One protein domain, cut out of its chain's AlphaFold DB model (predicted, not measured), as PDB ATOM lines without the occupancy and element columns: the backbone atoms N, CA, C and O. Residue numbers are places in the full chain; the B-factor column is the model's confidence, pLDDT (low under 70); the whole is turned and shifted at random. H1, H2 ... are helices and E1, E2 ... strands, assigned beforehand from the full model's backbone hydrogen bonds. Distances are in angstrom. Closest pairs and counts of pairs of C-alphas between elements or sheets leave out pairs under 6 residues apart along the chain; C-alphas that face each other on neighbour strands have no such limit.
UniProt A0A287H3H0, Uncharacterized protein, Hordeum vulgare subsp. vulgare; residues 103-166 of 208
ATOM      1  N   LYS A 103     -14.848 -14.736   8.218       71.81
ATOM      2  CA  LYS A 103     -15.648 -14.973   9.418       71.81
ATOM      3  C   LYS A 103     -15.940 -16.472   9.515       71.81
ATOM      4  O   LYS A 103     -16.471 -17.062   8.575       71.81
ATOM      5  N   ILE A 104     -15.616 -17.078  10.660       80.44
ATOM      6  CA  ILE A 104     -15.805 -18.520  10.926       80.44
ATOM      7  C   ILE A 104     -17.249 -18.943  10.651       80.44
ATOM      8  O   ILE A 104     -17.510 -19.985  10.038       80.44
ATOM      9  N   LEU A 105     -18.174 -18.067  11.039       84.94
ATOM     10  CA  LEU A 105     -19.588 -18.173  10.760       84.94
ATOM     11  C   LEU A 105     -20.128 -16.822  10.264       84.94
ATOM     12  O   LEU A 105     -20.075 -15.816  10.975       84.94
ATOM     13  N   GLY A 106     -20.651 -16.804   9.041       84.94
ATOM     14  CA  GLY A 106     -21.253 -15.633   8.406       84.94
ATOM     15  C   GLY A 106     -22.514 -15.155   9.126       84.94
ATOM     16  O   GLY A 106     -23.006 -15.797  10.056       84.94
ATOM     17  N   ARG A 107     -23.045 -14.002   8.708       86.12
ATOM     18  CA  ARG A 107     -24.385 -13.561   9.129       86.12
ATOM     19  C   ARG A 107     -25.448 -14.424   8.440       86.12
ATOM     20  O   ARG A 107     -25.148 -15.161   7.504       86.12
ATOM     21  N   GLN A 108     -26.678 -14.359   8.936       88.31
ATOM     22  CA  GLN A 108     -27.809 -14.937   8.222       88.31
ATOM     23  C   GLN A 108     -28.124 -14.087   6.991       88.31
ATOM     24  O   GLN A 108     -28.229 -12.865   7.091       88.31
ATOM     25  N   GLU A 109     -28.297 -14.740   5.852       88.06
ATOM     26  CA  GLU A 109     -28.478 -14.108   4.550       88.06
ATOM     27  C   GLU A 109     -29.717 -14.663   3.848       88.06
ATOM     28  O   GLU A 109     -30.166 -15.776   4.135       88.06
ATOM     29  N   GLN A 110     -30.290 -13.876   2.935       89.12
ATOM     30  CA  GLN A 110     -31.388 -14.342   2.093       89.12
ATOM     31  C   GLN A 110     -30.853 -15.273   1.017       89.12
ATOM     32  O   GLN A 110     -29.835 -14.983   0.396       89.12
ATOM     33  N   LEU A 111     -31.563 -16.365   0.747       86.88
ATOM     34  CA  LEU A 111     -31.110 -17.355  -0.227       86.88
ATOM     35  C   LEU A 111     -31.018 -16.800  -1.669       86.88
ATOM     36  O   LEU A 111     -30.260 -17.317  -2.488       86.88
ATOM     37  N   SER A 112     -31.691 -15.682  -1.960       83.19
ATOM     38  CA  SER A 112     -31.536 -14.908  -3.199       83.19
ATOM     39  C   SER A 112     -30.109 -14.399  -3.443       83.19
ATOM     40  O   SER A 112     -29.696 -14.320  -4.601       83.19
ATOM     41  N   GLU A 113     -29.324 -14.125  -2.396       86.06
ATOM     42  CA  GLU A 113     -27.920 -13.711  -2.543       86.06
ATOM     43  C   GLU A 113     -27.086 -14.787  -3.248       86.06
ATOM     44  O   GLU A 113     -26.199 -14.474  -4.037       86.06
ATOM     45  N   LEU A 114     -27.433 -16.060  -3.046       83.00
ATOM     46  CA  LEU A 114     -26.750 -17.203  -3.650       83.00
ATOM     47  C   LEU A 114     -26.997 -17.287  -5.167       83.00
ATOM     48  O   LEU A 114     -26.121 -17.709  -5.919       83.00
ATOM     49  N   VAL A 115     -28.169 -16.835  -5.640       82.00
ATOM     50  CA  VAL A 115     -28.473 -16.705  -7.083       82.00
ATOM     51  C   VAL A 115     -27.536 -15.680  -7.723       82.00
ATOM     52  O   VAL A 115     -27.041 -15.879  -8.833       82.00
ATOM     53  N   ARG A 116     -27.275 -14.584  -7.006       84.69
ATOM     54  CA  ARG A 116     -26.492 -13.441  -7.483       84.69
ATOM     55  C   ARG A 116     -25.002 -13.758  -7.641       84.69
ATOM     56  O   ARG A 116     -24.315 -13.077  -8.396       84.69
ATOM     57  N   GLU A 117     -24.510 -14.794  -6.965       85.62
ATOM     58  CA  GLU A 117     -23.109 -15.236  -7.017       85.62
ATOM     59  C   GLU A 117     -22.769 -16.086  -8.248       85.62
ATOM     60  O   GLU A 117     -21.598 -16.358  -8.506       85.62
ATOM     61  N   SER A 118     -23.766 -16.546  -9.007       84.75
ATOM     62  CA  SER A 118     -23.557 -17.371 -10.205       84.75
ATOM     63  C   SER A 118     -24.502 -16.958 -11.343       84.75
ATOM     64  O   SER A 118     -25.344 -17.753 -11.774       84.75
ATOM     65  N   PRO A 119     -24.380 -15.716 -11.853       84.56
ATOM     66  CA  PRO A 119     -25.286 -15.175 -12.869       84.56
ATOM     67  C   PRO A 119     -25.191 -15.901 -14.222       84.56
ATOM     68  O   PRO A 119     -26.171 -15.939 -14.958       84.56
ATOM     69  N   ASP A 120     -24.060 -16.540 -14.517       90.69
ATOM     70  CA  ASP A 120     -23.825 -17.169 -15.824       90.69
ATOM     71  C   ASP A 120     -24.097 -18.683 -15.829       90.69
ATOM     72  O   ASP A 120     -24.015 -19.338 -16.868       90.69
ATOM     73  N   ASN A 121     -24.426 -19.276 -14.674       91.88
ATOM     74  CA  ASN A 121     -24.635 -20.718 -14.552       91.88
ATOM     75  C   ASN A 121     -26.123 -21.055 -14.402       91.88
ATOM     76  O   ASN A 121     -26.659 -21.124 -13.292       91.88
ATOM     77  N   SER A 122     -26.782 -21.307 -15.534       91.75
ATOM     78  CA  SER A 122     -28.217 -21.616 -15.603       91.75
ATOM     79  C   SER A 122     -28.621 -22.842 -14.774       91.75
ATOM     80  O   SER A 122     -29.687 -22.841 -14.159       91.75
ATOM     81  N   ILE A 123     -27.759 -23.861 -14.681       93.19
ATOM     82  CA  ILE A 123     -28.006 -25.065 -13.871       93.19
ATOM     83  C   ILE A 123     -28.022 -24.714 -12.378       93.19
ATOM     84  O   ILE A 123     -28.904 -25.164 -11.644       93.19
ATOM     85  N   ILE A 124     -27.058 -23.912 -11.913       88.56
ATOM     86  CA  ILE A 124     -27.006 -23.455 -10.516       88.56
ATOM     87  C   ILE A 124     -28.215 -22.571 -10.202       88.56
ATOM     88  O   ILE A 124     -28.836 -22.750  -9.154       88.56
ATOM     89  N   GLN A 125     -28.595 -21.674 -11.115       90.56
ATOM     90  CA  GLN A 125     -29.776 -20.831 -10.932       90.56
ATOM     91  C   GLN A 125     -31.057 -21.647 -10.784       90.56
ATOM     92  O   GLN A 125     -31.844 -21.378  -9.880       90.56
ATOM     93  N   GLU A 126     -31.264 -22.661 -11.626       92.31
ATOM     94  CA  GLU A 126     -32.474 -23.479 -11.557       92.31
ATOM     95  C   GLU A 126     -32.535 -24.290 -10.255       92.31
ATOM     96  O   GLU A 126     -33.559 -24.296  -9.571       92.31
ATOM     97  N   LYS A 127     -31.404 -24.872  -9.826       92.38
ATOM     98  CA  LYS A 127     -31.299 -25.510  -8.503       92.38
ATOM     99  C   LYS A 127     -31.628 -24.534  -7.371       92.38
ATOM    100  O   LYS A 127     -32.314 -24.912  -6.422       92.38
ATOM    101  N   MET A 128     -31.196 -23.278  -7.482       90.62
ATOM    102  CA  MET A 128     -31.480 -22.259  -6.474       90.62
ATOM    103  C   MET A 128     -32.954 -21.868  -6.421       90.62
ATOM    104  O   MET A 128     -33.499 -21.677  -5.336       90.62
ATOM    105  N   LYS A 129     -33.632 -21.778  -7.573       88.81
ATOM    106  CA  LYS A 129     -35.081 -21.533  -7.617       88.81
ATOM    107  C   LYS A 129     -35.853 -22.632  -6.899       88.81
ATOM    108  O   LYS A 129     -36.780 -22.322  -6.161       88.81
ATOM    109  N   ILE A 130     -35.470 -23.894  -7.095       91.69
ATOM    110  CA  ILE A 130     -36.082 -25.027  -6.387       91.69
ATOM    111  C   ILE A 130     -35.842 -24.892  -4.880       91.69
ATOM    112  O   ILE A 130     -36.781 -25.022  -4.099       91.69
ATOM    113  N   LEU A 131     -34.614 -24.568  -4.468       91.31
ATOM    114  CA  LEU A 131     -34.262 -24.423  -3.056       91.31
ATOM    115  C   LEU A 131     -35.026 -23.269  -2.371       91.31
ATOM    116  O   LEU A 131     -35.532 -23.446  -1.264       91.31
ATOM    117  N   ASN A 132     -35.205 -22.138  -3.062       88.38
ATOM    118  CA  ASN A 132     -35.984 -20.980  -2.597       88.38
ATOM    119  C   ASN A 132     -37.464 -21.291  -2.312       88.38
ATOM    120  O   ASN A 132     -38.114 -20.526  -1.604       88.38
ATOM    121  N   LYS A 133     -38.013 -22.402  -2.821       89.88
ATOM    122  CA  LYS A 133     -39.389 -22.824  -2.496       89.88
ATOM    123  C   LYS A 133     -39.523 -23.360  -1.071       89.88
ATOM    124  O   LYS A 133     -40.620 -23.345  -0.525       89.88
ATOM    125  N   HIS A 134     -38.431 -23.855  -0.492       91.44
ATOM    126  CA  HIS A 134     -38.437 -24.556   0.796       91.44
ATOM    127  C   HIS A 134     -37.628 -23.836   1.876       91.44
ATOM    128  O   HIS A 134     -37.888 -24.023   3.061       91.44
ATOM    129  N   TYR A 135     -36.663 -23.005   1.483       90.50
ATOM    130  CA  TYR A 135     -35.755 -22.329   2.399       90.50
ATOM    131  C   TYR A 135     -35.716 -20.832   2.103       90.50
ATOM    132  O   TYR A 135     -35.563 -20.420   0.957       90.50
ATOM    133  N   VAL A 136     -35.822 -20.011   3.151       88.25
ATOM    134  CA  VAL A 136     -35.822 -18.541   3.026       88.25
ATOM    135  C   VAL A 136     -34.420 -17.964   3.231       88.25
ATOM    136  O   VAL A 136     -34.031 -16.974   2.611       88.25
ATOM    137  N   ARG A 137     -33.655 -18.561   4.150       89.69
ATOM    138  CA  ARG A 137     -32.388 -18.011   4.630       89.69
ATOM    139  C   ARG A 137     -31.338 -19.091   4.776       89.69
ATOM    140  O   ARG A 137     -31.659 -20.260   4.970       89.69
ATOM    141  N   PHE A 138     -30.085 -18.671   4.716       89.12
ATOM    142  CA  PHE A 138     -28.932 -19.526   4.943       89.12
ATOM    143  C   PHE A 138     -27.854 -18.762   5.706       89.12
ATOM    144  O   PHE A 138     -27.955 -17.556   5.939       89.12
ATOM    145  N   ARG A 139     -26.813 -19.480   6.115       90.19
ATOM    146  CA  ARG A 139     -25.650 -18.910   6.784       90.19
ATOM    147  C   ARG A 139     -24.397 -19.555   6.219       90.19
ATOM    148  O   ARG A 139     -24.330 -20.778   6.110       90.19
ATOM    149  N   ARG A 140     -23.403 -18.743   5.859       89.25
ATOM    150  CA  ARG A 140     -22.111 -19.252   5.380       89.25
ATOM    151  C   ARG A 140     -21.235 -19.710   6.542       89.25
ATOM    152  O   ARG A 140     -21.257 -19.127   7.621       89.25
ATOM    153  N   THR A 141     -20.407 -20.711   6.288       89.06
ATOM    154  CA  THR A 141     -19.315 -21.134   7.174       89.06
ATOM    155  C   THR A 141     -17.982 -20.934   6.474       89.06
ATOM    156  O   THR A 141     -17.899 -21.093   5.253       89.06
ATOM    157  N   LEU A 142     -16.923 -20.694   7.242       86.94
ATOM    158  CA  LEU A 142     -15.558 -20.693   6.723       86.94
ATOM    159  C   LEU A 142     -15.227 -22.016   6.009       86.94
ATOM    160  O   LEU A 142     -15.574 -23.093   6.493       86.94
ATOM    161  N   ARG A 143     -14.573 -21.938   4.845       84.44
ATOM    162  CA  ARG A 143     -14.207 -23.082   3.992       84.44
ATOM    163  C   ARG A 143     -12.770 -23.547   4.253       84.44
ATOM    164  O   ARG A 143     -11.921 -23.435   3.381       84.44
ATOM    165  N   ASP A 144     -12.512 -24.077   5.444       84.06
ATOM    166  CA  ASP A 144     -11.184 -24.564   5.877       84.06
ATOM    167  C   ASP A 144     -11.126 -26.098   6.082       84.06
ATOM    168  O   ASP A 144     -10.215 -26.619   6.717       84.06
ATOM    169  N   GLY A 145     -12.136 -26.827   5.593       85.44
ATOM    170  CA  GLY A 145     -12.291 -28.273   5.804       85.44
ATOM    171  C   GLY A 145     -13.148 -28.659   7.015       85.44
ATOM    172  O   GLY A 145     -13.678 -29.763   7.044       85.44
ATOM    173  N   SER A 146     -13.393 -27.742   7.958       85.69
ATOM    174  CA  SER A 146     -14.280 -27.970   9.117       85.69
ATOM    175  C   SER A 146     -15.676 -27.352   8.956       85.69
ATOM    176  O   SER A 146     -16.445 -27.271   9.916       85.69
ATOM    177  N   CYS A 147     -16.033 -26.914   7.743       86.38
ATOM    178  CA  CYS A 147     -17.313 -26.260   7.449       86.38
ATOM    179  C   CYS A 147     -18.528 -27.114   7.826       86.38
ATOM    180  O   CYS A 147     -19.474 -26.582   8.400       86.38
ATOM    181  N   PHE A 148     -18.485 -28.425   7.559       90.69
ATOM    182  CA  PHE A 148     -19.563 -29.348   7.912       90.69
ATOM    183  C   PHE A 148     -19.803 -29.377   9.424       90.69
ATOM    184  O   PHE A 148     -20.915 -29.109   9.868       90.69
ATOM    185  N   TYR A 149     -18.752 -29.626  10.212       88.25
ATOM    186  CA  TYR A 149     -18.852 -29.694  11.670       88.25
ATOM    187  C   TYR A 149     -19.345 -28.373  12.258       88.25
ATOM    188  O   TYR A 149     -20.210 -28.375  13.129       88.25
ATOM    189  N   ARG A 150     -18.875 -27.233  11.736       88.75
ATOM    190  CA  ARG A 150     -19.362 -25.922  12.182       88.75
ATOM    191  C   ARG A 150     -20.821 -25.673  11.829       88.75
ATOM    192  O   ARG A 150     -21.554 -25.176  12.679       88.75
ATOM    193  N   ALA A 151     -21.243 -26.006  10.610       89.25
ATOM    194  CA  ALA A 151     -22.636 -25.862  10.196       89.25
ATOM    195  C   ALA A 151     -23.553 -26.730  11.065       89.25
ATOM    196  O   ALA A 151     -24.527 -26.217  11.611       89.25
ATOM    197  N   PHE A 152     -23.187 -28.004  11.243       91.31
ATOM    198  CA  PHE A 152     -23.918 -28.965  12.062       91.31
ATOM    199  C   PHE A 152     -24.038 -28.501  13.514       91.31
ATOM    200  O   PHE A 152     -25.146 -28.386  14.036       91.31
ATOM    201  N   MET A 153     -22.911 -28.176  14.157       89.88
ATOM    202  CA  MET A 153     -22.909 -27.752  15.555       89.88
ATOM    203  C   MET A 153     -23.724 -26.474  15.749       89.88
ATOM    204  O   MET A 153     -24.530 -26.407  16.672       89.88
ATOM    205  N   PHE A 154     -23.591 -25.482  14.860       87.88
ATOM    206  CA  PHE A 154     -24.404 -24.268  14.936       87.88
ATOM    207  C   PHE A 154     -25.900 -24.574  14.824       87.88
ATOM    208  O   PHE A 154     -26.680 -24.167  15.684       87.88
ATOM    209  N   SER A 155     -26.304 -25.291  13.769       90.25
ATOM    210  CA  SER A 155     -27.716 -25.577  13.509       90.25
ATOM    211  C   SER A 155     -28.337 -26.384  14.638       90.25
ATOM    212  O   SER A 155     -29.468 -26.116  15.040       90.25
ATOM    213  N   TYR A 156     -27.583 -27.342  15.176       90.31
ATOM    214  CA  TYR A 156     -28.047 -28.205  16.246       90.31
ATOM    215  C   TYR A 156     -28.235 -27.417  17.544       90.31
ATOM    216  O   TYR A 156     -29.309 -27.470  18.130       90.31
ATOM    217  N   MET A 157     -27.268 -26.579  17.930       85.31
ATOM    218  CA  MET A 157     -27.376 -25.748  19.138       85.31
ATOM    219  C   MET A 157     -28.510 -24.718  19.056       85.31
ATOM    220  O   MET A 157     -29.216 -24.488  20.037       85.31
ATOM    221  N   VAL A 158     -28.730 -24.111  17.884       85.75
ATOM    222  CA  VAL A 158     -29.889 -23.230  17.657       85.75
ATOM    223  C   VAL A 158     -31.199 -24.012  17.771       85.75
ATOM    224  O   VAL A 158     -32.146 -23.535  18.390       85.75
ATOM    225  N   THR A 159     -31.243 -25.231  17.232       86.12
ATOM    226  CA  THR A 159     -32.420 -26.106  17.328       86.12
ATOM    227  C   THR A 159     -32.709 -26.494  18.777       86.12
ATOM    228  O   THR A 159     -33.843 -26.349  19.214       86.12
ATOM    229  N   LEU A 160     -31.693 -26.886  19.552       83.75
ATOM    230  CA  LEU A 160     -31.831 -27.183  20.983       83.75
ATOM    231  C   LEU A 160     -32.398 -25.997  21.763       83.75
ATOM    232  O   LEU A 160     -33.301 -26.176  22.570       83.75
ATOM    233  N   ARG A 161     -31.932 -24.773  21.479       80.69
ATOM    234  CA  ARG A 161     -32.492 -23.559  22.090       80.69
ATOM    235  C   ARG A 161     -33.979 -23.390  21.776       80.69
ATOM    236  O   ARG A 161     -34.743 -22.993  22.644       80.69
ATOM    237  N   HIS A 162     -34.400 -23.667  20.544       77.06
ATOM    238  CA  HIS A 162     -35.816 -23.600  20.174       77.06
ATOM    239  C   HIS A 162     -36.655 -24.729  20.783       77.06
ATOM    240  O   HIS A 162     -37.867 -24.588  20.902       77.06
ATOM    241  N   LEU A 163     -36.018 -25.833  21.166       78.56
ATOM    242  CA  LEU A 163     -36.636 -26.982  21.814       78.56
ATOM    243  C   LEU A 163     -36.456 -26.953  23.339       78.56
ATOM    244  O   LEU A 163     -36.628 -27.990  23.958       78.56
ATOM    245  N   GLN A 164     -36.113 -25.815  23.956       63.34
ATOM    246  CA  GLN A 164     -35.767 -25.739  25.384       63.34
ATOM    247  C   GLN A 164     -36.871 -26.269  26.321       63.34
ATOM    248  O   GLN A 164     -36.564 -26.792  27.389       63.34
ATOM    249  N   ASP A 165     -38.134 -26.229  25.890       64.69
ATOM    250  CA  ASP A 165     -39.272 -26.797  26.628       64.69
ATOM    251  C   ASP A 165     -39.381 -28.335  26.506       64.69
ATOM    252  O   ASP A 165     -40.225 -28.962  27.140       64.69
ATOM    253  N   LYS A 166     -38.533 -28.966  25.684       69.56
ATOM    254  CA  LYS A 166     -38.492 -30.407  25.403       69.56
ATOM    255  C   LYS A 166     -37.166 -30.992  25.886       69.56
ATOM    256  O   LYS A 166     -36.211 -31.136  25.121       69.56
TER     257      LYS A 166
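What this domain is: This is residues 103 to 166 of the 208 residues of an uncharacterized protein of Hordeum vulgare subsp. vulgare (UniProt A0A287H3H0). A two-stranded antiparallel ribbon, E1 and E2, is the middle; the helix pair H1 and H2 lies to one side of it and the long helix H3 to the other, with residues 156 to 166 sticking out. The printed part has 64 residues with E1, H1, H2, E2 and H3 in that order, class mixed. It is loose, radius of gyration of the C-alphas 14.1 A, and spans 44 by 28 by 16 A.

Where its parts are: Find C-alpha 105 at (-19.588, -18.173, 10.760); there E1, residues 105 to 110, begins and runs 15.1 A. Next come H1, residues 112 to 116, 6.8 A; H2, residues 122 to 132, 15.2 A; and E2, residues 137 to 141, 13.7 A. H3, residues 147 to 162, runs 22.6 A to C-alpha 162 at (-35.816, -23.600, 20.174).

How they stand to each other: Between antiparallel E1 and E2, at 156 degrees, find N 106 and O 140 within hydrogen-bond range, 2.8 A. H1 touches H2; their closest C-alphas, Val 115 and Gln 125, are 5.8 A apart. H3 is apart from both; its closest C-alpha pair with E2 is Cys 147 and Thr 141, 5.5 A. In H1, H2 and H3 every O i to N i+4 pair is within hydrogen-bond range.

The domain as a whole: The farthest C-alphas, Asp 120 and Asp 165, are 46.2 A apart. The printed part has no cut, and its four links between elements are tight. The model's confidence is under 70 at residues 164 to 166.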